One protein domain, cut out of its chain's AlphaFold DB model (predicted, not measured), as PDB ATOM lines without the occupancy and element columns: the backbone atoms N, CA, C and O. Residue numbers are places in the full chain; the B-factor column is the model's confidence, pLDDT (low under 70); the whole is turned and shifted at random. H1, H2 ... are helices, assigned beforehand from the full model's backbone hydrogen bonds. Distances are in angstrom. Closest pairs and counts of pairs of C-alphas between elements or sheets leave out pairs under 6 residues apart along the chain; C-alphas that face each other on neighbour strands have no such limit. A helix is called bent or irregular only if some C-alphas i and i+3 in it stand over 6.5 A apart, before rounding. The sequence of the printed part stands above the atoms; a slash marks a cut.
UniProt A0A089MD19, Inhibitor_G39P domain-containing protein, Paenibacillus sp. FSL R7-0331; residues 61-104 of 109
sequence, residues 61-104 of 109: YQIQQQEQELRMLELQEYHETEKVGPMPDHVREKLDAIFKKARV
ATOM      1  N   TYR A  61      92.514 243.654 278.627       76.00
ATOM      2  CA  TYR A  61      92.456 245.115 278.613       76.00
ATOM      3  C   TYR A  61      91.343 245.692 279.500       76.00
ATOM      4  O   TYR A  61      91.572 246.646 280.233       76.00
ATOM      5  N   GLN A  62      90.146 245.102 279.467       75.19
ATOM      6  CA  GLN A  62      89.025 245.537 280.309       75.19
ATOM      7  C   GLN A  62      89.306 245.298 281.793       75.19
ATOM      8  O   GLN A  62      88.976 246.145 282.619       75.19
ATOM      9  N   ILE A  63      89.970 244.186 282.119       81.94
ATOM     10  CA  ILE A  63      90.431 243.899 283.483       81.94
ATOM     11  C   ILE A  63      91.423 244.979 283.932       81.94
ATOM     12  O   ILE A  63      91.233 245.598 284.974       81.94
ATOM     13  N   GLN A  64      92.437 245.268 283.111       84.62
ATOM     14  CA  GLN A  64      93.437 246.299 283.413       84.62
ATOM     15  C   GLN A  64      92.818 247.689 283.584       84.62
ATOM     16  O   GLN A  64      93.248 248.451 284.448       84.62
ATOM     17  N   GLN A  65      91.811 248.023 282.776       87.12
ATOM     18  CA  GLN A  65      91.102 249.289 282.898       87.12
ATOM     19  C   GLN A  65      90.374 249.392 284.247       87.12
ATOM     20  O   GLN A  65      90.547 250.385 284.951       87.12
ATOM     21  N   GLN A  66      89.627 248.359 284.649       85.06
ATOM     22  CA  GLN A  66      88.943 248.347 285.947       85.06
ATOM     23  C   GLN A  66      89.920 248.422 287.125       85.06
ATOM     24  O   GLN A  66      89.673 249.145 288.089       85.06
ATOM     25  N   GLU A  67      91.052 247.719 287.051       89.31
ATOM     26  CA  GLU A  67      92.093 247.790 288.081       89.31
ATOM     27  C   GLU A  67      92.669 249.207 288.225       89.31
ATOM     28  O   GLU A  67      92.947 249.658 289.340       89.31
ATOM     29  N   GLN A  68      92.842 249.931 287.113       88.62
ATOM     30  CA  GLN A  68      93.290 251.324 287.141       88.62
ATOM     31  C   GLN A  68      92.241 252.252 287.756       88.62
ATOM     32  O   GLN A  68      92.593 253.098 288.580       88.62
ATOM     33  N   GLU A  69      90.971 252.084 287.389       90.19
ATOM     34  CA  GLU A  69      89.859 252.865 287.939       90.19
ATOM     35  C   GLU A  69      89.743 252.672 289.459       90.19
ATOM     36  O   GLU A  69      89.674 253.654 290.201       90.19
ATOM     37  N   LEU A  70      89.836 251.428 289.936       92.44
ATOM     38  CA  LEU A  70      89.844 251.104 291.366       92.44
ATOM     39  C   LEU A  70      91.024 251.746 292.101       92.44
ATOM     40  O   LEU A  70      90.840 252.335 293.165       92.44
ATOM     41  N   ARG A  71      92.226 251.698 291.517       90.50
ATOM     42  CA  ARG A  71      93.416 252.314 292.121       90.50
ATOM     43  C   ARG A  71      93.297 253.836 292.215       90.50
ATOM     44  O   ARG A  71      93.783 254.432 293.172       90.50
ATOM     45  N   MET A  72      92.673 254.484 291.230       90.12
ATOM     46  CA  MET A  72      92.426 255.927 291.291       90.12
ATOM     47  C   MET A  72      91.436 256.292 292.397       90.12
ATOM     48  O   MET A  72      91.669 257.274 293.098       90.12
ATOM     49  N   LEU A  73      90.369 255.509 292.567       90.00
ATOM     50  CA  LEU A  73      89.390 255.712 293.638       90.00
ATOM     51  C   LEU A  73      90.025 255.550 295.022       90.00
ATOM     52  O   LEU A  73      89.821 256.399 295.881       90.00
ATOM     53  N   GLU A  74      90.856 254.524 295.216       86.31
ATOM     54  CA  GLU A  74      91.590 254.309 296.471       86.31
ATOM     55  C   GLU A  74      92.518 255.493 296.797       86.31
ATOM     56  O   GLU A  74      92.556 255.976 297.928       86.31
ATOM     57  N   LEU A  75      93.234 256.018 295.795       84.38
ATOM     58  CA  LEU A  75      94.055 257.219 295.966       84.38
ATOM     59  C   LEU A  75      93.206 258.440 296.343       84.38
ATOM     60  O   LEU A  75      93.618 259.223 297.196       84.38
ATOM     61  N   GLN A  76      92.038 258.619 295.723       83.12
ATOM     62  CA  GLN A  76      91.120 259.708 296.069       83.12
ATOM     63  C   GLN A  76      90.628 259.584 297.513       83.12
ATOM     64  O   GLN A  76      90.719 260.551 298.266       83.12
ATOM     65  N   GLU A  77      90.200 258.393 297.925       82.31
ATOM     66  CA  GLU A  77      89.768 258.126 299.298       82.31
ATOM     67  C   GLU A  77      90.891 258.406 300.305       82.31
ATOM     68  O   GLU A  77      90.665 259.049 301.332       82.31
ATOM     69  N   TYR A  78      92.124 258.012 299.986       81.06
ATOM     70  CA  TYR A  78      93.303 258.335 300.788       81.06
ATOM     71  C   TYR A  78      93.503 259.852 300.932       81.06
ATOM     72  O   TYR A  78      93.754 260.354 302.028       81.06
ATOM     73  N   HIS A  79      93.343 260.604 299.839       79.56
ATOM     74  CA  HIS A  79      93.449 262.061 299.845       79.56
ATOM     75  C   HIS A  79      92.346 262.765 300.649       79.56
ATOM     76  O   HIS A  79      92.588 263.853 301.176       79.56
ATOM     77  N   GLU A  80      91.157 262.170 300.737       80.00
ATOM     78  CA  GLU A  80      90.011 262.724 301.462       80.00
ATOM     79  C   GLU A  80      90.019 262.371 302.956       80.00
ATOM     80  O   GLU A  80      89.636 263.193 303.793       80.00
ATOM     81  N   THR A  81      90.446 261.154 303.297       78.19
ATOM     82  CA  THR A  81      90.379 260.615 304.665       78.19
ATOM     83  C   THR A  81      91.634 260.896 305.484       78.19
ATOM     84  O   THR A  81      91.541 261.132 306.693       78.19
ATOM     85  N   GLU A  82      92.808 260.925 304.854       70.94
ATOM     86  CA  GLU A  82      94.066 261.221 305.527       70.94
ATOM     87  C   GLU A  82      94.506 262.675 305.325       70.94
ATOM     88  O   GLU A  82      94.268 263.316 304.302       70.94
ATOM     89  N   LYS A  83      95.218 263.227 306.317       67.56
ATOM     90  CA  LYS A  83      95.890 264.526 306.167       67.56
ATOM     91  C   LYS A  83      97.101 264.365 305.256       67.56
ATOM     92  O   LYS A  83      98.227 264.216 305.730       67.56
ATOM     93  N   VAL A  84      96.874 264.436 303.951       66.94
ATOM     94  CA  VAL A  84      97.961 264.402 302.977       66.94
ATOM     95  C   VAL A  84      98.719 265.727 303.028       66.94
ATOM     96  O   VAL A  84      98.162 266.805 302.813       66.94
ATOM     97  N   GLY A  85     100.003 265.654 303.380       69.69
ATOM     98  CA  GLY A  85     100.893 266.812 303.385       69.69
ATOM     99  C   GLY A  85     101.115 267.365 301.972       69.69
ATOM    100  O   GLY A  85     100.919 266.652 300.985       69.69
ATOM    101  N   PRO A  86     101.537 268.634 301.840       73.56
ATOM    102  CA  PRO A  86     101.875 269.186 300.538       73.56
ATOM    103  C   PRO A  86     102.990 268.370 299.879       73.56
ATOM    104  O   PRO A  86     103.876 267.833 300.547       73.56
ATOM    105  N   MET A  87     102.962 268.319 298.547       77.19
ATOM    106  CA  MET A  87     103.999 267.669 297.753       77.19
ATOM    107  C   MET A  87     105.395 268.188 298.152       77.19
ATOM    108  O   MET A  87     105.575 269.415 298.186       77.19
ATOM    109  N   PRO A  88     106.377 267.298 298.410       82.94
ATOM    110  CA  PRO A  88     107.731 267.693 298.787       82.94
ATOM    111  C   PRO A  88     108.383 268.634 297.766       82.94
ATOM    112  O   PRO A  88     108.270 268.425 296.556       82.94
ATOM    113  N   ASP A  89     109.117 269.639 298.248       80.81
ATOM    114  CA  ASP A  89     109.637 270.739 297.416       80.81
ATOM    115  C   ASP A  89     110.534 270.260 296.267       80.81
ATOM    116  O   ASP A  89     110.361 270.663 295.119       80.81
ATOM    117  N   HIS A  90     111.418 269.297 296.536       83.88
ATOM    118  CA  HIS A  90     112.308 268.722 295.523       83.88
ATOM    119  C   HIS A  90     111.567 267.986 294.388       83.88
ATOM    120  O   HIS A  90     112.116 267.816 293.300       83.88
ATOM    121  N   VAL A  91     110.341 267.504 294.634       80.44
ATOM    122  CA  VAL A  91     109.494 266.868 293.609       80.44
ATOM    123  C   VAL A  91     108.829 267.943 292.757       80.44
ATOM    124  O   VAL A  91     108.818 267.838 291.532       80.44
ATOM    125  N   ARG A  92     108.348 269.008 293.404       80.81
ATOM    126  CA  ARG A  92     107.727 270.163 292.752       80.81
ATOM    127  C   ARG A  92     108.681 270.841 291.774       80.81
ATOM    128  O   ARG A  92     108.333 271.020 290.614       80.81
ATOM    129  N   GLU A  93     109.913 271.107 292.202       84.50
ATOM    130  CA  GLU A  93     110.941 271.723 291.355       84.50
ATOM    131  C   GLU A  93     111.283 270.868 290.125       84.50
ATOM    132  O   GLU A  93     111.457 271.390 289.022       84.50
ATOM    133  N   LYS A  94     111.356 269.540 290.293       83.50
ATOM    134  CA  LYS A  94     111.606 268.609 289.183       83.50
ATOM    135  C   LYS A  94     110.448 268.584 288.189       83.50
ATOM    136  O   LYS A  94     110.699 268.599 286.986       83.50
ATOM    137  N   LEU A  95     109.204 268.565 288.671       81.81
ATOM    138  CA  LEU A  95     108.014 268.618 287.819       81.81
ATOM    139  C   LEU A  95     107.933 269.948 287.069       81.81
ATOM    140  O   LEU A  95     107.782 269.943 285.848       81.81
ATOM    141  N   ASP A  96     108.134 271.073 287.754       83.25
ATOM    142  CA  ASP A  96     108.148 272.401 287.135       83.25
ATOM    143  C   ASP A  96     109.226 272.513 286.049       83.25
ATOM    144  O   ASP A  96     108.988 273.105 284.995       83.25
ATOM    145  N   ALA A  97     110.404 271.917 286.257       84.50
ATOM    146  CA  ALA A  97     111.462 271.875 285.250       84.50
ATOM    147  C   ALA A  97     111.087 271.034 284.015       84.50
ATOM    148  O   ALA A  97     111.496 271.371 282.903       84.50
ATOM    149  N   ILE A  98     110.316 269.958 284.188       82.44
ATOM    150  CA  ILE A  98     109.821 269.117 283.088       82.44
ATOM    151  C   ILE A  98     108.715 269.850 282.317       82.44
ATOM    152  O   ILE A  98     108.802 269.970 281.095       82.44
ATOM    153  N   PHE A  99     107.724 270.412 283.012       78.56
ATOM    154  CA  PHE A  99     106.626 271.149 282.379       78.56
ATOM    155  C   PHE A  99     107.106 272.418 281.668       78.56
ATOM    156  O   PHE A  99     106.636 272.713 280.572       78.56
ATOM    157  N   LYS A 100     108.092 273.137 282.223       78.69
ATOM    158  CA  LYS A 100     108.727 274.274 281.533       78.69
ATOM    159  C   LYS A 100     109.424 273.865 280.238       78.69
ATOM    160  O   LYS A 100     109.425 274.649 279.302       78.69
ATOM    161  N   LYS A 101     109.997 272.660 280.163       72.75
ATOM    162  CA  LYS A 101     110.615 272.154 278.927       72.75
ATOM    163  C   LYS A 101     109.577 271.731 277.888       72.75
ATOM    164  O   LYS A 101     109.787 271.989 276.713       72.75
ATOM    165  N   ALA A 102     108.468 271.125 278.311       66.44
ATOM    166  CA  ALA A 102     107.401 270.683 277.409       66.44
ATOM    167  C   ALA A 102     106.579 271.847 276.824       66.44
ATOM    168  O   ALA A 102     106.153 271.793 275.675       66.44
ATOM    169  N   ARG A 103     106.383 272.921 277.599       59.19
ATOM    170  CA  ARG A 103     105.564 274.081 277.207       59.19
ATOM    171  C   ARG A 103     106.253 275.033 276.218       59.19
ATOM    172  O   ARG A 103     105.591 275.881 275.643       59.19
ATOM    173  N   VAL A 104     107.568 274.912 276.028       59.03
ATOM    174  CA  VAL A 104     108.351 275.779 275.121       59.03
ATOM    175  C   VAL A 104     108.305 275.291 273.664       59.03
ATOM    176  O   VAL A 104     108.678 276.028 272.763       59.03
TER     177      VAL A 104
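Overview. This is residues 61 to 104 of the 109 residues of the protein "Inhibitor_G39P domain-containing protein" of Paenibacillus sp. FSL R7-0331 (UniProt A0A089MD19). Two helices form the arms of a wide, open U, with H1 leading into a loop that crosses to H2, and nothing fills the space between the arms. The printed part has 44 residues, with two named helices in the order H1, H2 and no named strand; the class is all helix. The whole is extended, with a radius of gyration of the C-alphas of 15.2 A, and flat, spanning 36 by 31 by 12 A.

Arrangement. H1, residues 61 to 81, and H2, residues 89 to 104, are apart, with no C-alpha of the one within 8 A of the other. Residues 82 to 88 make a short link between them. In H1 every O i to N i+4 pair is within hydrogen-bond range; in H2, 10 of 12 are.

Along the chain. H1 begins at C-alpha 61 (92.456, 245.115, 278.613) and is 30.4 A long from first to last C-alpha. H2 is 22.9 A long and ends at C-alpha 104 (108.351, 275.779, 275.121). Neither helix is bent.

Size, cuts and confidence. The two C-alphas farthest apart, those of Thr 81 and Val 104, are 37.8 A apart. The printed part has no cut. Its mean pLDDT is 80.1, with residues 83 to 85 and 102 to 104 under 70.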